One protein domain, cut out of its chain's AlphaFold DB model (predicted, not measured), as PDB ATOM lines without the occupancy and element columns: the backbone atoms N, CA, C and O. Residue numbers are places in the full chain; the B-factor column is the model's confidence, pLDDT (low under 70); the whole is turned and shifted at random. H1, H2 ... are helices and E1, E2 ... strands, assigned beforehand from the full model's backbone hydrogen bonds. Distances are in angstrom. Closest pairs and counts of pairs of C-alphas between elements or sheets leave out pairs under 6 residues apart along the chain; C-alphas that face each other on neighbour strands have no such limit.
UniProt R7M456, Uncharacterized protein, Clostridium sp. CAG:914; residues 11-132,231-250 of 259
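This is residues 11 to 132 and 231 to 250 of the 259 residues of an uncharacterized protein of Clostridium sp. CAG:914 (UniProt R7M456). A strongly twisted sheet of four strands, E1, E3, E5 and E6, makes the core, with H1 over one face and H3 over the other. Beside its edge strand E1 sits a separate two-strand ribbon, E2 and E4, while H4 and H5 lie near the E5 and E6 end and H2 lies far out near the start of E2. The printed part has 142 residues with five named helices and six named strands, in the order E1 H1 H2 E2 H3 E3 E4 E5 H4 H5 E6; the larger sheet, E1 E3 E5 E6, is mixed, the smaller antiparallel. The class is mixed, helices and strands, with under half of the residues in named elements. The whole is compact, with a radius of gyration of the C-alphas of 14.7 A and spans of 43 by 37 by 25 A.

Find C-alpha 11 at (-26.048, -12.221, -36.953), where E1, residues 11 to 15, begins its 12.2 A. Next to it look for E3, residues 88 to 92, 13.4 A, then E5, residues 119 to 125, 17.8 A, then E6, residues 246 to 249, 9.7 A, ending at (-31.248, -17.478, -27.139). The ribbon is E2, residues 54 to 59, 15.4 A, and E4, residues 107 to 111, 13.4 A. H1 runs 14.2 A from C-alpha 18 at (-36.349, -23.261, -44.462) to residue 27. H2 is residues 32 to 37, 8.7 A; H3 residues 79 to 85, 9.2 A; H4 residues 126 to 129, 5.3 A; H5 residues 231 to 239, 12.2 A.

Look first at E1 and E3, antiparallel, with N 12 and O 90 2.9 A apart. E3 and E5 are antiparallel, with N 91 and O 121 at 2.9 A; E5 and E6 are parallel, with N 247 and O 122 at 2.8 A. H1 is on this sheet at a height of 9.7 A, over E3. H3 is on the opposite face at 7.7 A and only just stands up from the sheet, its line rising 41 degrees; its closest C-alphas to E1 are Tyr 83 and Gly 13, 4.6 A. H4 and H5 only graze the sheet. H1 and H5 only just touch, with 3 pairs of C-alphas within 8 A, the closest Glu 22 and Leu 236 at 6.6 A. The C-alphas of Met 11 and Val 58, the closest of E1 and E2, are 5.0 A apart; E2 and E4 are antiparallel, with N 55 and O 110 at 2.8 A. H2 touches no helix. In H1, H2 and H5 every O i to N i+4 pair is within hydrogen-bond range, in H3 2 of 3; H4 is too short for one, and its one O i to N i+3 pair is out of range.

The two farthest C-alphas, Ala 37 and Phe 69, are 44.8 A apart. Residues 133 to 230 are not printed, and C-alphas 132 and 231 are 9.6 A apart across this cut. The links H2 to E2, E2 to H3 and E3 to E4 are long. Look for pLDDT under 70 at residues 44 to 49, 61 to 77 and 100 to 103.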
ATOM      1  N   MET A  11     -24.944 -11.272 -36.831       92.94
ATOM      2  CA  MET A  11     -26.048 -12.221 -36.953       92.94
ATOM      3  C   MET A  11     -26.873 -11.952 -38.207       92.94
ATOM      4  O   MET A  11     -27.235 -10.809 -38.486       92.94
ATOM      5  N   HIS A  12     -27.223 -13.015 -38.928       93.19
ATOM      6  CA  HIS A  12     -28.116 -12.954 -40.083       93.19
ATOM      7  C   HIS A  12     -29.461 -13.598 -39.773       93.19
ATOM      8  O   HIS A  12     -29.529 -14.812 -39.586       93.19
ATOM      9  N   GLY A  13     -30.533 -12.812 -39.768       90.81
ATOM     10  CA  GLY A  13     -31.893 -13.324 -39.629       90.81
ATOM     11  C   GLY A  13     -32.444 -13.892 -40.932       90.81
ATOM     12  O   GLY A  13     -32.280 -13.292 -41.998       90.81
ATOM     13  N   ILE A  14     -33.152 -15.019 -40.857       91.00
ATOM     14  CA  ILE A  14     -33.855 -15.608 -42.009       91.00
ATOM     15  C   ILE A  14     -35.349 -15.857 -41.768       91.00
ATOM     16  O   ILE A  14     -36.030 -16.351 -42.668       91.00
ATOM     17  N   GLY A  15     -35.869 -15.518 -40.583       90.25
ATOM     18  CA  GLY A  15     -37.235 -15.878 -40.193       90.25
ATOM     19  C   GLY A  15     -37.400 -17.401 -40.129       90.25
ATOM     20  O   GLY A  15     -36.470 -18.107 -39.740       90.25
ATOM     21  N   PHE A  16     -38.554 -17.911 -40.560       92.25
ATOM     22  CA  PHE A  16     -38.811 -19.352 -40.708       92.25
ATOM     23  C   PHE A  16     -38.693 -19.821 -42.172       92.25
ATOM     24  O   PHE A  16     -39.398 -20.726 -42.611       92.25
ATOM     25  N   ASN A  17     -37.784 -19.212 -42.947       91.62
ATOM     26  CA  ASN A  17     -37.543 -19.609 -44.334       91.62
ATOM     27  C   ASN A  17     -36.576 -20.804 -44.420       91.62
ATOM     28  O   ASN A  17     -35.356 -20.645 -44.499       91.62
ATOM     29  N   PHE A  18     -37.129 -22.018 -44.432       93.00
ATOM     30  CA  PHE A  18     -36.349 -23.261 -44.462       93.00
ATOM     31  C   PHE A  18     -35.592 -23.504 -45.776       93.00
ATOM     32  O   PHE A  18     -34.517 -24.100 -45.754       93.00
ATOM     33  N   SER A  19     -36.091 -22.996 -46.907       91.50
ATOM     34  CA  SER A  19     -35.367 -23.041 -48.187       91.50
ATOM     35  C   SER A  19     -34.083 -22.211 -48.105       91.50
ATOM     36  O   SER A  19     -32.990 -22.693 -48.410       91.50
ATOM     37  N   LYS A  20     -34.189 -20.986 -47.576       92.12
ATOM     38  CA  LYS A  20     -33.035 -20.117 -47.327       92.12
ATOM     39  C   LYS A  20     -32.078 -20.715 -46.297       92.12
ATOM     40  O   LYS A  20     -30.868 -20.598 -46.471       92.12
ATOM     41  N   PHE A  21     -32.596 -21.376 -45.261       94.75
ATOM     42  CA  PHE A  21     -31.773 -22.108 -44.297       94.75
ATOM     43  C   PHE A  21     -30.895 -23.163 -44.988       94.75
ATOM     44  O   PHE A  21     -29.679 -23.133 -44.823       94.75
ATOM     45  N   GLU A  22     -31.476 -24.055 -45.801       93.94
ATOM     46  CA  GLU A  22     -30.701 -25.077 -46.527       93.94
ATOM     47  C   GLU A  22     -29.718 -24.464 -47.537       93.94
ATOM     48  O   GLU A  22     -28.584 -24.934 -47.659       93.94
ATOM     49  N   SER A  23     -30.121 -23.386 -48.217       93.31
ATOM     50  CA  SER A  23     -29.250 -22.638 -49.131       93.31
ATOM     51  C   SER A  23     -28.009 -22.103 -48.411       93.31
ATOM     52  O   SER A  23     -26.889 -22.331 -48.869       93.31
ATOM     53  N   ILE A  24     -28.184 -21.497 -47.229       95.69
ATOM     54  CA  ILE A  24     -27.068 -20.996 -46.419       95.69
ATOM     55  C   ILE A  24     -26.132 -22.121 -45.997       95.69
ATOM     56  O   ILE A  24     -24.921 -21.941 -46.056       95.69
ATOM     57  N   LEU A  25     -26.664 -23.286 -45.620       95.56
ATOM     58  CA  LEU A  25     -25.839 -24.438 -45.252       95.56
ATOM     59  C   LEU A  25     -25.011 -25.001 -46.419       95.56
ATOM     60  O   LEU A  25     -24.004 -25.659 -46.170       95.56
ATOM     61  N   SER A  26     -25.419 -24.743 -47.663       93.38
ATOM     62  CA  SER A  26     -24.756 -25.263 -48.865       93.38
ATOM     63  C   SER A  26     -23.827 -24.248 -49.536       93.38
ATOM     64  O   SER A  26     -22.800 -24.634 -50.089       93.38
ATOM     65  N   HIS A  27     -24.174 -22.959 -49.493       94.75
ATOM     66  CA  HIS A  27     -23.520 -21.910 -50.284       94.75
ATOM     67  C   HIS A  27     -22.946 -20.761 -49.449       94.75
ATOM     68  O   HIS A  27     -22.271 -19.891 -49.997       94.75
ATOM     69  N   GLY A  28     -23.199 -20.737 -48.139       95.00
ATOM     70  CA  GLY A  28     -22.973 -19.552 -47.320       95.00
ATOM     71  C   GLY A  28     -24.079 -18.510 -47.510       95.00
ATOM     72  O   GLY A  28     -25.129 -18.779 -48.093       95.00
ATOM     73  N   ILE A  29     -23.872 -17.301 -46.994       95.44
ATOM     74  CA  ILE A  29     -24.879 -16.234 -47.086       95.44
ATOM     75  C   ILE A  29     -24.566 -15.389 -48.314       95.44
ATOM     76  O   ILE A  29     -23.530 -14.729 -48.370       95.44
ATOM     77  N   LEU A  30     -25.462 -15.417 -49.298       93.81
ATOM     78  CA  LEU A  30     -25.304 -14.717 -50.569       93.81
ATOM     79  C   LEU A  30     -26.125 -13.424 -50.591       93.81
ATOM     80  O   LEU A  30     -27.290 -13.401 -50.182       93.81
ATOM     81  N   SER A  31     -25.536 -12.361 -51.135       91.69
ATOM     82  CA  SER A  31     -26.284 -11.212 -51.650       91.69
ATOM     83  C   SER A  31     -27.152 -11.634 -52.844       91.69
ATOM     84  O   SER A  31     -26.997 -12.723 -53.405       91.69
ATOM     85  N   LEU A  32     -28.083 -10.770 -53.254       89.31
ATOM     86  CA  LEU A  32     -28.955 -11.064 -54.392       89.31
ATOM     87  C   LEU A  32     -28.153 -11.184 -55.700       89.31
ATOM     88  O   LEU A  32     -28.455 -12.043 -56.526       89.31
ATOM     89  N   GLU A  33     -27.131 -10.348 -55.877       91.94
ATOM     90  CA  GLU A  33     -26.229 -10.392 -57.027       91.94
ATOM     91  C   GLU A  33     -25.426 -11.699 -57.065       91.94
ATOM     92  O   GLU A  33     -25.433 -12.390 -58.086       91.94
ATOM     93  N   CYS A  34     -24.821 -12.099 -55.942       93.81
ATOM     94  CA  CYS A  34     -24.086 -13.364 -55.863       93.81
ATOM     95  C   CYS A  34     -25.000 -14.577 -56.069       93.81
ATOM     96  O   CYS A  34     -24.624 -15.505 -56.778       93.81
ATOM     97  N   GLY A  35     -26.222 -14.553 -55.527       92.25
ATOM     98  CA  GLY A  35     -27.221 -15.595 -55.776       92.25
ATOM     99  C   GLY A  35     -27.516 -15.772 -57.266       92.25
ATOM    100  O   GLY A  35     -27.461 -16.886 -57.783       92.25
ATOM    101  N   LYS A  36     -27.744 -14.666 -57.988       91.25
ATOM    102  CA  LYS A  36     -27.933 -14.693 -59.449       91.25
ATOM    103  C   LYS A  36     -26.706 -15.268 -60.166       91.25
ATOM    104  O   LYS A  36     -26.872 -16.096 -61.057       91.25
ATOM    105  N   ALA A  37     -25.500 -14.856 -59.775       93.00
ATOM    106  CA  ALA A  37     -24.254 -15.321 -60.383       93.00
ATOM    107  C   ALA A  37     -23.992 -16.823 -60.154       93.00
ATOM    108  O   ALA A  37     -23.520 -17.505 -61.060       93.00
ATOM    109  N   GLU A  38     -24.340 -17.349 -58.977       92.06
ATOM    110  CA  GLU A  38     -24.186 -18.769 -58.623       92.06
ATOM    111  C   GLU A  38     -25.395 -19.636 -59.033       92.06
ATOM    112  O   GLU A  38     -25.413 -20.837 -58.766       92.06
ATOM    113  N   ASN A  39     -26.410 -19.056 -59.689       90.50
ATOM    114  CA  ASN A  39     -27.689 -19.710 -59.992       90.50
ATOM    115  C   ASN A  39     -28.382 -20.290 -58.737       90.50
ATOM    116  O   ASN A  39     -29.069 -21.313 -58.787       90.50
ATOM    117  N   VAL A  40     -28.206 -19.614 -57.602       88.75
ATOM    118  CA  VAL A  40     -28.854 -19.915 -56.327       88.75
ATOM    119  C   VAL A  40     -30.008 -18.940 -56.143       88.75
ATOM    120  O   VAL A  40     -29.838 -17.720 -56.155       88.75
ATOM    121  N   ARG A  41     -31.219 -19.470 -55.959       83.50
ATOM    122  CA  ARG A  41     -32.384 -18.623 -55.712       83.50
ATOM    123  C   ARG A  41     -32.268 -17.994 -54.327       83.50
ATOM    124  O   ARG A  41     -32.246 -18.701 -53.326       83.50
ATOM    125  N   ILE A  42     -32.237 -16.666 -54.287       79.94
ATOM    126  CA  ILE A  42     -32.218 -15.888 -53.050       79.94
ATOM    127  C   ILE A  42     -33.471 -15.025 -53.006       79.94
ATOM    128  O   ILE A  42     -33.688 -14.184 -53.878       79.94
ATOM    129  N   ASN A  43     -34.273 -15.211 -51.962       70.44
ATOM    130  CA  ASN A  43     -35.372 -14.318 -51.633       70.44
ATOM    131  C   ASN A  43     -34.956 -13.393 -50.483       70.44
ATOM    132  O   ASN A  43     -34.377 -13.822 -49.479       70.44
ATOM    133  N   ARG A  44     -35.263 -12.099 -50.620       67.62
ATOM    134  CA  ARG A  44     -35.081 -11.145 -49.525       67.62
ATOM    135  C   ARG A  44     -36.135 -11.428 -48.461       67.62
ATOM    136  O   ARG A  44     -37.322 -11.252 -48.693       67.62
ATOM    137  N   SER A  45     -35.679 -11.857 -47.288       55.34
ATOM    138  CA  SER A  45     -36.550 -12.114 -46.139       55.34
ATOM    139  C   SER A  45     -37.120 -10.825 -45.550       55.34
ATOM    140  O   SER A  45     -38.103 -10.882 -44.839       55.34
ATOM    141  N   PHE A  46     -36.540  -9.651 -45.804       61.50
ATOM    142  CA  PHE A  46     -36.997  -8.413 -45.176       61.50
ATOM    143  C   PHE A  46     -36.904  -7.239 -46.146       61.50
ATOM    144  O   PHE A  46     -36.036  -7.203 -47.020       61.50
ATOM    145  N   LYS A  47     -37.806  -6.268 -45.979       58.06
ATOM    146  CA  LYS A  47     -37.696  -4.961 -46.628       58.06
ATOM    147  C   LYS A  47     -36.554  -4.194 -45.951       58.06
ATOM    148  O   LYS A  47     -36.581  -4.031 -44.733       58.06
ATOM    149  N   GLY A  48     -35.578  -3.746 -46.733       59.44
ATOM    150  CA  GLY A  48     -34.410  -2.995 -46.271       59.44
ATOM    151  C   GLY A  48     -33.858  -2.095 -47.378       59.44
ATOM    152  O   GLY A  48     -34.269  -2.205 -48.534       59.44
ATOM    153  N   HIS A  49     -32.947  -1.188 -47.022       61.56
ATOM    154  CA  HIS A  49     -32.258  -0.301 -47.973       61.56
ATOM    155  C   HIS A  49     -31.005  -0.933 -48.598       61.56
ATOM    156  O   HIS A  49     -30.272  -0.250 -49.313       61.56
ATOM    157  N   ASN A  50     -30.751  -2.218 -48.342       71.94
ATOM    158  CA  ASN A  50     -29.587  -2.909 -48.869       71.94
ATOM    159  C   ASN A  50     -29.688  -3.090 -50.390       71.94
ATOM    160  O   ASN A  50     -30.731  -3.463 -50.941       71.94
ATOM    161  N   LYS A  51     -28.577  -2.822 -51.068       83.81
ATOM    162  CA  LYS A  51     -28.407  -3.035 -52.504       83.81
ATOM    163  C   LYS A  51     -28.375  -4.523 -52.857       83.81
ATOM    164  O   LYS A  51     -28.329  -5.404 -52.000       83.81
ATOM    165  N   ASP A  52     -28.408  -4.810 -54.156       87.81
ATOM    166  CA  ASP A  52     -28.337  -6.179 -54.680       87.81
ATOM    167  C   ASP A  52     -27.037  -6.900 -54.294       87.81
ATOM    168  O   ASP A  52     -27.083  -8.111 -54.089       87.81
ATOM    169  N   ASP A  53     -25.939  -6.167 -54.100       89.62
ATOM    170  CA  ASP A  53     -24.624  -6.660 -53.670       89.62
ATOM    171  C   ASP A  53     -24.430  -6.647 -52.139       89.62
ATOM    172  O   ASP A  53     -23.325  -6.873 -51.651       89.62
ATOM    173  N   GLU A  54     -25.475  -6.364 -51.353       90.56
ATOM    174  CA  GLU A  54     -25.385  -6.184 -49.899       90.56
ATOM    175  C   GLU A  54     -26.250  -7.185 -49.122       90.56
ATOM    176  O   GLU A  54     -27.409  -7.462 -49.448       90.56
ATOM    177  N   ILE A  55     -25.686  -7.672 -48.021       90.31
ATOM    178  CA  ILE A  55     -26.306  -8.563 -47.048       90.31
ATOM    179  C   ILE A  55     -26.507  -7.783 -45.750       90.31
ATOM    180  O   ILE A  55     -25.552  -7.281 -45.160       90.31
ATOM    181  N   SER A  56     -27.757  -7.717 -45.297       89.06
ATOM    182  CA  SER A  56     -28.114  -7.153 -43.994       89.06
ATOM    183  C   SER A  56     -27.706  -8.095 -42.859       89.06
ATOM    184  O   SER A  56     -27.986  -9.300 -42.895       89.06
ATOM    185  N   MET A  57     -27.038  -7.528 -41.858       90.06
ATOM    186  CA  MET A  57     -26.545  -8.198 -40.661       90.06
ATOM    187  C   MET A  57     -26.853  -7.368 -39.423       90.06
ATOM    188  O   MET A  57     -26.999  -6.153 -39.499       90.06
ATOM    189  N   VAL A  58     -26.903  -8.015 -38.267       88.38
ATOM    190  CA  VAL A  58     -27.143  -7.367 -36.976       88.38
ATOM    191  C   VAL A  58     -25.908  -7.497 -36.102       88.38
ATOM    192  O   VAL A  58     -25.352  -8.588 -35.974       88.38
ATOM    193  N   ARG A  59     -25.478  -6.402 -35.472       83.25
ATOM    194  CA  ARG A  59     -24.364  -6.444 -34.513       83.25
ATOM    195  C   ARG A  59     -24.825  -6.986 -33.164       83.25
ATOM    196  O   ARG A  59     -25.863  -6.578 -32.647       83.25
ATOM    197  N   TYR A  60     -23.998  -7.816 -32.529       72.06
ATOM    198  CA  TYR A  60     -24.292  -8.364 -31.198       72.06
ATOM    199  C   TYR A  60     -24.410  -7.309 -30.080       72.06
ATOM    200  O   TYR A  60     -24.988  -7.598 -29.037       72.06
ATOM    201  N   LEU A  61     -23.883  -6.090 -30.272       62.47
ATOM    202  CA  LEU A  61     -23.885  -5.021 -29.257       62.47
ATOM    203  C   LEU A  61     -25.289  -4.654 -28.747       62.47
ATOM    204  O   LEU A  61     -25.416  -4.036 -27.695       62.47
ATOM    205  N   TYR A  62     -26.335  -5.052 -29.470       56.66
ATOM    206  CA  TYR A  62     -27.732  -4.796 -29.126       56.66
ATOM    207  C   TYR A  62     -28.427  -5.994 -28.454       56.66
ATOM    208  O   TYR A  62     -29.585  -5.882 -28.066       56.66
ATOM    209  N   ILE A  63     -27.715  -7.112 -28.247       57.78
ATOM    210  CA  ILE A  63     -28.165  -8.257 -27.432       57.78
ATOM    211  C   ILE A  63     -28.153  -7.901 -25.936       57.78
ATOM    212  O   ILE A  63     -28.952  -8.428 -25.165       57.78
ATOM    213  N   ASP A  64     -27.260  -6.993 -25.529       48.59
ATOM    214  CA  ASP A  64     -27.052  -6.572 -24.136       48.59
ATOM    215  C   ASP A  64     -27.808  -5.293 -23.750       48.59
ATOM    216  O   ASP A  64     -27.604  -4.752 -22.662       48.59
ATOM    217  N   ALA A  65     -28.715  -4.803 -24.600       43.22
ATOM    218  CA  ALA A  65     -29.526  -3.628 -24.298       43.22
ATOM    219  C   ALA A  65     -30.679  -3.964 -23.326       43.22
ATOM    220  O   ALA A  65     -31.848  -3.941 -23.690       43.22
ATOM    221  N   TYR A  66     -30.281  -4.203 -22.076       43.56
ATOM    222  CA  TYR A  66     -31.000  -4.065 -20.811       43.56
ATOM    223  C   TYR A  66     -32.194  -4.969 -20.483       43.56
ATOM    224  O   TYR A  66     -33.171  -5.094 -21.214       43.56
ATOM    225  N   ASP A  67     -32.089  -5.496 -19.256       43.06
ATOM    226  CA  ASP A  67     -33.160  -5.741 -18.293       43.06
ATOM    227  C   ASP A  67     -34.418  -4.912 -18.573       43.06
ATOM    228  O   ASP A  67     -34.496  -3.761 -18.159       43.06
ATOM    229  N   ASP A  68     -35.428  -5.494 -19.201       40.28
ATOM    230  CA  ASP A  68     -36.811  -5.238 -18.822       40.28
ATOM    231  C   ASP A  68     -37.705  -6.312 -19.438       40.28
ATOM    232  O   ASP A  68     -37.547  -6.727 -20.585       40.28
ATOM    233  N   PHE A  69     -38.676  -6.745 -18.637       42.84
ATOM    234  CA  PHE A  69     -39.793  -7.600 -19.040       42.84
ATOM    235  C   PHE A  69     -40.610  -7.007 -20.208       42.84
ATOM    236  O   PHE A  69     -41.424  -7.709 -20.799       42.84
ATOM    237  N   ASP A  70     -40.348  -5.748 -20.569       47.16
ATOM    238  CA  ASP A  70     -40.876  -5.042 -21.722       47.16
ATOM    239  C   ASP A  70     -39.727  -4.562 -22.615       47.16
ATOM    240  O   ASP A  70     -39.048  -3.575 -22.321       47.16
ATOM    241  N   ILE A  71     -39.541  -5.221 -23.759       52.78
ATOM    242  CA  ILE A  71     -38.753  -4.671 -24.868       52.78
ATOM    243  C   ILE A  71     -39.384  -3.317 -25.214       52.78
ATOM    244  O   ILE A  71     -40.470  -3.274 -25.801       52.78
ATOM    245  N   LYS A  72     -38.735  -2.214 -24.800       52.69
ATOM    246  CA  LYS A  72     -39.218  -0.841 -25.034       52.69
ATOM    247  C   LYS A  72     -39.611  -0.690 -26.503       52.69
ATOM    248  O   LYS A  72     -38.928  -1.222 -27.372       52.69
ATOM    249  N   LEU A  73     -40.683   0.052 -26.790       49.66
ATOM    250  CA  LEU A  73     -41.264   0.179 -28.137       49.66
ATOM    251  C   LEU A  73     -40.207   0.455 -29.230       49.66
ATOM    252  O   LEU A  73     -40.215  -0.187 -30.274       49.66
ATOM    253  N   PHE A  74     -39.230   1.319 -28.938       48.78
ATOM    254  CA  PHE A  74     -38.101   1.627 -29.823       48.78
ATOM    255  C   PHE A  74     -37.181   0.421 -30.115       48.78
ATOM    256  O   PHE A  74     -36.687   0.269 -31.226       48.78
ATOM    257  N   ALA A  75     -36.983  -0.490 -29.158       54.53
ATOM    258  CA  ALA A  75     -36.213  -1.719 -29.356       54.53
ATOM    259  C   ALA A  75     -36.963  -2.758 -30.215       54.53
ATOM    260  O   ALA A  75     -36.320  -3.539 -30.917       54.53
ATOM    261  N   LYS A  76     -38.308  -2.716 -30.262       61.84
ATOM    262  CA  LYS A  76     -39.102  -3.498 -31.236       61.84
ATOM    263  C   LYS A  76     -38.899  -3.016 -32.681       61.84
ATOM    264  O   LYS A  76     -39.236  -3.721 -33.635       61.84
ATOM    265  N   GLU A  77     -38.312  -1.835 -32.869       65.62
ATOM    266  CA  GLU A  77     -37.889  -1.340 -34.177       65.62
ATOM    267  C   GLU A  77     -36.458  -1.745 -34.557       65.62
ATOM    268  O   GLU A  77     -36.060  -1.507 -35.693       65.62
ATOM    269  N   GLY A  78     -35.695  -2.399 -33.679       73.00
ATOM    270  CA  GLY A  78     -34.361  -2.908 -34.008       73.00
ATOM    271  C   GLY A  78     -34.390  -4.080 -34.995       73.00
ATOM    272  O   GLY A  78     -35.326  -4.889 -35.011       73.00
ATOM    273  N   ALA A  79     -33.345  -4.193 -35.813       79.56
ATOM    274  CA  ALA A  79     -33.092  -5.343 -36.673       79.56
ATOM    275  C   ALA A  79     -32.935  -6.630 -35.847       79.56
ATOM    276  O   ALA A  79     -33.407  -7.686 -36.262       79.56
ATOM    277  N   TYR A  80     -32.362  -6.544 -34.644       83.94
ATOM    278  CA  TYR A  80     -32.241  -7.663 -33.719       83.94
ATOM    279  C   TYR A  80     -33.606  -8.244 -33.343       83.94
ATOM    280  O   TYR A  80     -33.866  -9.426 -33.568       83.94
ATOM    281  N   TYR A  81     -34.519  -7.414 -32.829       79.81
ATOM    282  CA  TYR A  81     -35.854  -7.881 -32.461       79.81
ATOM    283  C   TYR A  81     -36.588  -8.448 -33.676       79.81
ATOM    284  O   TYR A  81     -37.134  -9.549 -33.623       79.81
ATOM    285  N   ARG A  82     -36.577  -7.723 -34.797       78.38
ATOM    286  CA  ARG A  82     -37.366  -8.100 -35.975       78.38
ATOM    287  C   ARG A  82     -36.837  -9.333 -36.697       78.38
ATOM    288  O   ARG A  82     -37.648 -10.090 -37.221       78.38
ATOM    289  N   TYR A  83     -35.521  -9.518 -36.753       81.62
ATOM    290  CA  TYR A  83     -34.898 -10.501 -37.644       81.62
ATOM    291  C   TYR A  83     -34.188 -11.634 -36.899       81.62
ATOM    292  O   TYR A  83     -34.063 -12.721 -37.458       81.62
ATOM    293  N   ILE A  84     -33.742 -11.406 -35.659       86.44
ATOM    294  CA  ILE A  84     -32.992 -12.394 -34.869       86.44
ATOM    295  C   ILE A  84     -33.896 -13.072 -33.832       86.44
ATOM    296  O   ILE A  84     -33.962 -14.297 -33.799       86.44
ATOM    297  N   LEU A  85     -34.642 -12.307 -33.025       85.06
ATOM    298  CA  LEU A  85     -35.510 -12.875 -31.975       85.06
ATOM    299  C   LEU A  85     -36.784 -13.547 -32.505       85.06
ATOM    300  O   LEU A  85     -37.330 -14.429 -31.841       85.06
ATOM    301  N   ASN A  86     -37.262 -13.131 -33.677       84.62
ATOM    302  CA  ASN A  86     -38.488 -13.636 -34.303       84.62
ATOM    303  C   ASN A  86     -38.189 -14.585 -35.479       84.62
ATOM    304  O   ASN A  86     -38.776 -14.461 -36.552       84.62
ATOM    305  N   GLY A  87     -37.239 -15.508 -35.306       89.19
ATOM    306  CA  GLY A  87     -36.900 -16.471 -36.352       89.19
ATOM    307  C   GLY A  87     -35.678 -17.332 -36.059       89.19
ATOM    308  O   GLY A  87     -35.171 -17.381 -34.938       89.19
ATOM    309  N   ILE A  88     -35.202 -18.003 -37.110       94.19
ATOM    310  CA  ILE A  88     -33.876 -18.616 -37.152       94.19
ATOM    311  C   ILE A  88     -32.869 -17.554 -37.600       94.19
ATOM    312  O   ILE A  88     -33.146 -16.737 -38.487       94.19
ATOM    313  N   SER A  89     -31.675 -17.596 -37.021       94.06
ATOM    314  CA  SER A  89     -30.553 -16.768 -37.451       94.06
ATOM    315  C   SER A  89     -29.229 -17.528 -37.462       94.06
ATOM    316  O   SER A  89     -29.116 -18.625 -36.917       94.06
ATOM    317  N   PHE A  90     -28.232 -16.958 -38.134       95.94
ATOM    318  CA  PHE A  90     -26.878 -17.495 -38.219       95.94
ATOM    319  C   PHE A  90     -25.882 -16.544 -37.575       95.94
ATOM    320  O   PHE A  90     -25.913 -15.347 -37.857       95.94
ATOM    321  N   ILE A  91     -24.975 -17.092 -36.772       95.44
ATOM    322  CA  ILE A  91     -23.848 -16.366 -36.188       95.44
ATOM    323  C   ILE A  91     -22.712 -16.343 -37.200       95.44
ATOM    324  O   ILE A  91     -22.331 -17.391 -37.725       95.44
ATOM    325  N   VAL A  92     -22.152 -15.161 -37.432       96.00
ATOM    326  CA  VAL A  92     -21.066 -14.918 -38.377       96.00
ATOM    327  C   VAL A  92     -19.932 -14.174 -37.679       96.00
ATOM    328  O   VAL A  92     -20.180 -13.244 -36.915       96.00
ATOM    329  N   GLU A  93     -18.692 -14.562 -37.966       93.94
ATOM    330  CA  GLU A  93     -17.481 -13.900 -37.466       93.94
ATOM    331  C   GLU A  93     -16.441 -13.729 -38.575       93.94
ATOM    332  O   GLU A  93     -16.523 -14.374 -39.621       93.94
ATOM    333  N   ASP A  94     -15.436 -12.886 -38.326       91.12
ATOM    334  CA  ASP A  94     -14.325 -12.604 -39.244       91.12
ATOM    335  C   ASP A  94     -14.778 -12.038 -40.604       91.12
ATOM    336  O   ASP A  94     -14.236 -12.397 -41.656       91.12
ATOM    337  N   VAL A  95     -15.789 -11.163 -40.586       92.38
ATOM    338  CA  VAL A  95     -16.381 -10.542 -41.779       92.38
ATOM    339  C   VAL A  95     -16.328  -9.022 -41.673       92.38
ATOM    340  O   VAL A  95     -16.730  -8.437 -40.670       92.38
ATOM    341  N   GLN A  96     -15.849  -8.371 -42.734       91.75
ATOM    342  CA  GLN A  96     -15.855  -6.913 -42.833       91.75
ATOM    343  C   GLN A  96     -17.264  -6.397 -43.135       91.75
ATOM    344  O   GLN A  96     -17.967  -6.944 -43.986       91.75
ATOM    345  N   PHE A  97     -17.658  -5.321 -42.459       89.88
ATOM    346  CA  PHE A  97     -18.973  -4.709 -42.612       89.88
ATOM    347  C   PHE A  97     -18.888  -3.183 -42.636       89.88
ATOM    348  O   PHE A  97     -17.973  -2.573 -42.077       89.88
ATOM    349  N   GLU A  98     -19.891  -2.566 -43.249       85.69
ATOM    350  CA  GLU A  98     -20.096  -1.124 -43.274       85.69
ATOM    351  C   GLU A  98     -21.235  -0.739 -42.324       85.69
ATOM    352  O   GLU A  98     -22.294  -1.368 -42.296       85.69
ATOM    353  N   THR A  99     -21.023   0.317 -41.537       73.44
ATOM    354  CA  THR A  99     -22.038   0.893 -40.634       73.44
ATOM    355  C   THR A  99     -22.773   2.080 -41.254       73.44
ATOM    356  O   THR A  99     -23.803   2.515 -40.744       73.44
ATOM    357  N   GLN A 100     -22.250   2.639 -42.347       62.75
ATOM    358  CA  GLN A 100     -22.847   3.790 -43.016       62.75
ATOM    359  C   GLN A 100     -23.963   3.306 -43.954       62.75
ATOM    360  O   GLN A 100     -23.737   2.401 -44.747       62.75
ATOM    361  N   LYS A 101     -25.141   3.952 -43.905       61.03
ATOM    362  CA  LYS A 101     -26.332   3.687 -44.756       61.03
ATOM    363  C   LYS A 101     -27.210   2.479 -44.385       61.03
ATOM    364  O   LYS A 101     -28.105   2.145 -45.159       61.03
ATOM    365  N   ALA A 102     -27.013   1.855 -43.225       60.47
ATOM    366  CA  ALA A 102     -27.946   0.841 -42.730       60.47
ATOM    367  C   ALA A 102     -29.329   1.448 -42.405       60.47
ATOM    368  O   ALA A 102     -29.428   2.624 -42.050       60.47
ATOM    369  N   HIS A 103     -30.403   0.661 -42.550       64.62
ATOM    370  CA  HIS A 103     -31.776   1.132 -42.337       64.62
ATOM    371  C   HIS A 103     -32.103   1.230 -40.842       64.62
ATOM    372  O   HIS A 103     -32.887   2.090 -40.433       64.62
ATOM    373  N   ARG A 104     -31.549   0.334 -40.018       71.44
ATOM    374  CA  ARG A 104     -31.790   0.293 -38.567       71.44
ATOM    375  C   ARG A 104     -30.507   0.548 -37.782       71.44
ATOM    376  O   ARG A 104     -29.408   0.323 -38.277       71.44
ATOM    377  N   VAL A 105     -30.661   1.028 -36.547       72.12
ATOM    378  CA  VAL A 105     -29.544   1.468 -35.685       72.12
ATOM    379  C   VAL A 105     -28.526   0.360 -35.394       72.12
ATOM    380  O   VAL A 105     -27.354   0.633 -35.161       72.12
ATOM    381  N   ASP A 106     -28.989  -0.883 -35.407       77.00
ATOM    382  CA  ASP A 106     -28.265  -2.104 -35.072       77.00
ATOM    383  C   ASP A 106     -27.905  -2.960 -36.290       77.00
ATOM    384  O   ASP A 106     -27.273  -4.014 -36.156       77.00
ATOM    385  N   GLU A 107     -28.288  -2.493 -37.475       83.81
ATOM    386  CA  GLU A 107     -28.015  -3.137 -38.746       83.81
ATOM    387  C   GLU A 107     -26.668  -2.672 -39.314       83.81
ATOM    388  O   GLU A 107     -26.262  -1.517 -39.190       83.81
ATOM    389  N   VAL A 108     -25.970  -3.595 -39.964       88.12
ATOM    390  CA  VAL A 108     -24.772  -3.342 -40.761       88.12
ATOM    391  C   VAL A 108     -24.863  -4.091 -42.077       88.12
ATOM    392  O   VAL A 108     -25.642  -5.034 -42.223       88.12
ATOM    393  N   LEU A 109     -24.061  -3.660 -43.044       90.31
ATOM    394  CA  LEU A 109     -24.077  -4.208 -44.393       90.31
ATOM    395  C   LEU A 109     -22.768  -4.936 -44.675       90.31
ATOM    396  O   LEU A 109     -21.685  -4.387 -44.485       90.31
ATOM    397  N   VAL A 110     -22.877  -6.172 -45.147       91.75
ATOM    398  CA  VAL A 110     -21.755  -6.969 -45.649       91.75
ATOM    399  C   VAL A 110     -21.881  -7.090 -47.161       91.75
ATOM    400  O   VAL A 110     -22.973  -7.316 -47.677       91.75
ATOM    401  N   LYS A 111     -20.772  -6.953 -47.885       92.19
ATOM    402  CA  LYS A 111     -20.765  -7.047 -49.347       92.19
ATOM    403  C   LYS A 111     -20.700  -8.486 -49.841       92.19
ATOM    404  O   LYS A 111     -20.003  -9.321 -49.271       92.19
ATOM    405  N   ASN A 112     -21.347  -8.725 -50.975       92.88
ATOM    406  CA  ASN A 112     -21.244  -9.917 -51.807       92.88
ATOM    407  C   ASN A 112     -21.686 -11.210 -51.120       92.88
ATOM    408  O   ASN A 112     -22.823 -11.643 -51.294       92.88
ATOM    409  N   LYS A 113     -20.779 -11.854 -50.389       94.81
ATOM    410  CA  LYS A 113     -20.922 -13.224 -49.910       94.81
ATOM    411  C   LYS A 113     -20.202 -13.404 -48.586       94.81
ATOM    412  O   LYS A 113     -19.134 -12.842 -48.360       94.81
ATOM    413  N   ILE A 114     -20.786 -14.243 -47.745       96.25
ATOM    414  CA  ILE A 114     -20.171 -14.759 -46.529       96.25
ATOM    415  C   ILE A 114     -19.992 -16.254 -46.708       96.25
ATOM    416  O   ILE A 114     -20.968 -16.992 -46.855       96.25
ATOM    417  N   GLU A 115     -18.735 -16.674 -46.696       95.88
ATOM    418  CA  GLU A 115     -18.347 -18.068 -46.854       95.88
ATOM    419  C   GLU A 115     -18.765 -18.921 -45.648       95.88
ATOM    420  O   GLU A 115     -18.908 -18.437 -44.522       95.88
ATOM    421  N   LEU A 116     -18.959 -20.220 -45.885       95.00
ATOM    422  CA  LEU A 116     -19.431 -21.171 -44.872       95.00
ATOM    423  C   LEU A 116     -18.532 -21.236 -43.629       95.00
ATOM    424  O   LEU A 116     -19.037 -21.406 -42.522       95.00
ATOM    425  N   ASP A 117     -17.213 -21.080 -43.781       95.38
ATOM    426  CA  ASP A 117     -16.242 -21.118 -42.677       95.38
ATOM    427  C   ASP A 117     -16.378 -19.930 -41.705       95.38
ATOM    428  O   ASP A 117     -15.893 -19.973 -40.566       95.38
ATOM    429  N   LYS A 118     -17.066 -18.871 -42.140       96.69
ATOM    430  CA  LYS A 118     -17.383 -17.686 -41.339       96.69
ATOM    431  C   LYS A 118     -18.643 -17.859 -40.503       96.69
ATOM    432  O   LYS A 118     -18.823 -17.127 -39.535       96.69
ATOM    433  N   ILE A 119     -19.480 -18.844 -40.824       97.19
ATOM    434  CA  ILE A 119     -20.686 -19.164 -40.063       97.19
ATOM    435  C   ILE A 119     -20.286 -20.028 -38.864       97.19
ATOM    436  O   ILE A 119     -19.742 -21.117 -39.026       97.19
ATOM    437  N   LYS A 120     -20.536 -19.544 -37.645       96.12
ATOM    438  CA  LYS A 120     -20.092 -20.197 -36.398       96.12
ATOM    439  C   LYS A 120     -21.199 -20.942 -35.667       96.12
ATOM    440  O   LYS A 120     -20.916 -21.806 -34.840       96.12
ATOM    441  N   GLY A 121     -22.458 -20.650 -35.977       96.38
ATOM    442  CA  GLY A 121     -23.586 -21.330 -35.354       96.38
ATOM    443  C   GLY A 121     -24.932 -20.921 -35.921       96.38
ATOM    444  O   GLY A 121     -25.050 -19.961 -36.680       96.38
ATOM    445  N   ILE A 122     -25.946 -21.673 -35.516       97.38
ATOM    446  CA  ILE A 122     -27.360 -21.395 -35.757       97.38
ATOM    447  C   ILE A 122     -27.959 -20.915 -34.438       97.38
ATOM    448  O   ILE A 122     -27.632 -21.453 -33.383       97.38
ATOM    449  N   GLN A 123     -28.849 -19.935 -34.485       94.31
ATOM    450  CA  GLN A 123     -29.573 -19.423 -33.330       94.31
ATOM    451  C   GLN A 123     -31.074 -19.589 -33.521       94.31
ATOM    452  O   GLN A 123     -31.609 -19.338 -34.603       94.31
ATOM    453  N   ILE A 124     -31.744 -19.990 -32.444       93.38
ATOM    454  CA  ILE A 124     -33.202 -20.053 -32.345       93.38
ATOM    455  C   ILE A 124     -33.601 -19.418 -31.017       93.38
ATOM    456  O   ILE A 124     -33.006 -19.704 -29.977       93.38
ATOM    457  N   SER A 125     -34.611 -18.559 -31.043       88.75
ATOM    458  CA  SER A 125     -35.200 -17.995 -29.829       88.75
ATOM    459  C   SER A 125     -35.936 -19.068 -29.014       88.75
ATOM    460  O   SER A 125     -36.639 -19.914 -29.573       88.75
ATOM    461  N   ASP A 126     -35.782 -19.045 -27.690       88.69
ATOM    462  CA  ASP A 126     -36.425 -19.991 -26.772       88.69
ATOM    463  C   ASP A 126     -37.956 -19.993 -26.882       88.69
ATOM    464  O   ASP A 126     -38.562 -21.052 -26.740       88.69
ATOM    465  N   LYS A 127     -38.556 -18.856 -27.255       89.31
ATOM    466  CA  LYS A 127     -39.982 -18.710 -27.574       89.31
ATOM    467  C   LYS A 127     -40.450 -19.660 -28.675       89.31
ATOM    468  O   LYS A 127     -41.587 -20.112 -28.637       89.31
ATOM    469  N   TYR A 128     -39.603 -19.926 -29.670       93.50
ATOM    470  CA  TYR A 128     -39.995 -20.650 -30.882       93.50
ATOM    471  C   TYR A 128     -39.428 -22.063 -30.967       93.50
ATOM    472  O   TYR A 128     -39.888 -22.841 -31.794       93.50
ATOM    473  N   LYS A 129     -38.432 -22.420 -30.147       94.62
ATOM    474  CA  LYS A 129     -37.724 -23.703 -30.285       94.62
ATOM    475  C   LYS A 129     -38.664 -24.919 -30.199       94.62
ATOM    476  O   LYS A 129     -38.492 -25.851 -30.974       94.62
ATOM    477  N   ASP A 130     -39.653 -24.867 -29.303       96.81
ATOM    478  CA  ASP A 130     -40.615 -25.952 -29.060       96.81
ATOM    479  C   ASP A 130     -41.952 -25.724 -29.790       96.81
ATOM    480  O   ASP A 130     -42.868 -26.529 -29.644       96.81
ATOM    481  N   ALA A 131     -42.087 -24.636 -30.558       97.06
ATOM    482  CA  ALA A 131     -43.300 -24.364 -31.322       97.06
ATOM    483  C   ALA A 131     -43.461 -25.400 -32.439       97.06
ATOM    484  O   ALA A 131     -42.476 -25.766 -33.100       97.06
ATOM    485  N   LEU A 132     -44.696 -25.857 -32.660       98.00
ATOM    486  CA  LEU A 132     -45.010 -26.694 -33.810       98.00
ATOM    487  C   LEU A 132     -44.884 -25.865 -35.084       98.00
ATOM    488  O   LEU A 132     -45.042 -24.645 -35.076       98.00
ATOM    489  N   ASP A 231     -36.550 -29.573 -33.942       97.88
ATOM    490  CA  ASP A 231     -36.436 -30.861 -34.639       97.88
ATOM    491  C   ASP A 231     -36.144 -30.669 -36.131       97.88
ATOM    492  O   ASP A 231     -35.244 -31.311 -36.686       97.88
ATOM    493  N   LEU A 232     -36.860 -29.740 -36.778       97.69
ATOM    494  CA  LEU A 232     -36.650 -29.437 -38.188       97.69
ATOM    495  C   LEU A 232     -35.249 -28.868 -38.435       97.69
ATOM    496  O   LEU A 232     -34.557 -29.316 -39.348       97.69
ATOM    497  N   VAL A 233     -34.784 -27.931 -37.605       97.50
ATOM    498  CA  VAL A 233     -33.436 -27.354 -37.735       97.50
ATOM    499  C   VAL A 233     -32.355 -28.428 -37.576       97.50
ATOM    500  O   VAL A 233     -31.407 -28.459 -38.367       97.50
ATOM    501  N   ILE A 234     -32.499 -29.348 -36.614       97.19
ATOM    502  CA  ILE A 234     -31.589 -30.496 -36.465       97.19
ATOM    503  C   ILE A 234     -31.592 -31.354 -37.728       97.19
ATOM    504  O   ILE A 234     -30.521 -31.716 -38.227       97.19
ATOM    505  N   PHE A 235     -32.774 -31.681 -38.247       96.94
ATOM    506  CA  PHE A 235     -32.899 -32.479 -39.458       96.94
ATOM    507  C   PHE A 235     -32.203 -31.815 -40.650       96.94
ATOM    508  O   PHE A 235     -31.380 -32.462 -41.300       96.94
ATOM    509  N   LEU A 236     -32.480 -30.535 -40.915       96.69
ATOM    510  CA  LEU A 236     -31.908 -29.802 -42.047       96.69
ATOM    511  C   LEU A 236     -30.387 -29.676 -41.921       96.69
ATOM    512  O   LEU A 236     -29.666 -29.915 -42.892       96.69
ATOM    513  N   ARG A 237     -29.880 -29.389 -40.716       96.06
ATOM    514  CA  ARG A 237     -28.439 -29.378 -40.438       96.06
ATOM    515  C   ARG A 237     -27.794 -30.732 -40.757       96.06
ATOM    516  O   ARG A 237     -26.780 -30.789 -41.452       96.06
ATOM    517  N   ASN A 238     -28.390 -31.824 -40.272       95.81
ATOM    518  CA  ASN A 238     -27.862 -33.175 -40.467       95.81
ATOM    519  C   ASN A 238     -27.938 -33.615 -41.941       95.81
ATOM    520  O   ASN A 238     -26.984 -34.200 -42.453       95.81
ATOM    521  N   LYS A 239     -29.035 -33.294 -42.641       95.31
ATOM    522  CA  LYS A 239     -29.223 -33.549 -44.079       95.31
ATOM    523  C   LYS A 239     -28.115 -32.904 -44.915       95.31
ATOM    524  O   LYS A 239     -27.578 -33.552 -45.810       95.31
ATOM    525  N   ASN A 240     -27.736 -31.671 -44.578       94.38
ATOM    526  CA  ASN A 240     -26.677 -30.925 -45.260       94.38
ATOM    527  C   ASN A 240     -25.259 -31.287 -44.773       94.38
ATOM    528  O   ASN A 240     -24.283 -30.734 -45.268       94.38
ATOM    529  N   LYS A 241     -25.118 -32.242 -43.840       94.38
ATOM    530  CA  LYS A 241     -23.829 -32.717 -43.294       94.38
ATOM    531  C   LYS A 241     -22.966 -31.598 -42.698       94.38
ATOM    532  O   LYS A 241     -21.738 -31.675 -42.716       94.38
ATOM    533  N   VAL A 242     -23.609 -30.577 -42.142       92.44
ATOM    534  CA  VAL A 242     -22.933 -29.438 -41.521       92.44
ATOM    535  C   VAL A 242     -22.853 -29.650 -40.009       92.44
ATOM    536  O   VAL A 242     -23.846 -29.983 -39.369       92.44
ATOM    537  N   ASN A 243     -21.684 -29.428 -39.406       90.19
ATOM    538  CA  ASN A 243     -21.495 -29.533 -37.955       90.19
ATOM    539  C   ASN A 243     -21.555 -28.158 -37.270       90.19
ATOM    540  O   ASN A 243     -20.622 -27.756 -36.579       90.19
ATOM    541  N   LEU A 244     -22.640 -27.415 -37.503       95.50
ATOM    542  CA  LEU A 244     -22.866 -26.136 -36.830       95.50
ATOM    543  C   LEU A 244     -23.596 -26.351 -35.492       95.50
ATOM    544  O   LEU A 244     -24.640 -27.020 -35.459       95.50
ATOM    545  N   PRO A 245     -23.089 -25.787 -34.384       96.38
ATOM    546  CA  PRO A 245     -23.814 -25.785 -33.121       96.38
ATOM    547  C   PRO A 245     -25.112 -24.972 -33.241       96.38
ATOM    548  O   PRO A 245     -25.173 -23.974 -33.961       96.38
ATOM    549  N   ILE A 246     -26.149 -25.412 -32.524       96.56
ATOM    550  CA  ILE A 246     -27.425 -24.697 -32.404       96.56
ATOM    551  C   ILE A 246     -27.478 -24.085 -31.004       96.56
ATOM    552  O   ILE A 246     -27.380 -24.801 -30.005       96.56
ATOM    553  N   TYR A 247     -27.626 -22.768 -30.937       94.50
ATOM    554  CA  TYR A 247     -27.725 -21.994 -29.709       94.50
ATOM    555  C   TYR A 247     -29.164 -21.540 -29.498       94.50
ATOM    556  O   TYR A 247     -29.792 -20.978 -30.395       94.50
ATOM    557  N   ILE A 248     -29.673 -21.770 -28.293       91.44
ATOM    558  CA  ILE A 248     -30.960 -21.226 -27.870       91.44
ATOM    559  C   ILE A 248     -30.700 -19.879 -27.208       91.44
ATOM    560  O   ILE A 248     -29.897 -19.806 -26.275       91.44
ATOM    561  N   ILE A 249     -31.351 -18.828 -27.702       86.62
ATOM    562  CA  ILE A 249     -31.248 -17.478 -27.139       86.62
ATOM    563  C   ILE A 249     -32.522 -17.133 -26.359       86.62
ATOM    564  O   ILE A 249     -33.613 -17.450 -26.832       86.62
ATOM    565  N   PRO A 250     -32.417 -16.498 -25.179       79.31
ATOM    566  CA  PRO A 250     -33.589 -16.114 -24.404       79.31
ATOM    567  C   PRO A 250     -34.366 -14.987 -25.098       79.31
ATOM    568  O   PRO A 250     -33.776 -13.977 -25.488       79.31
TER     569      PRO A 250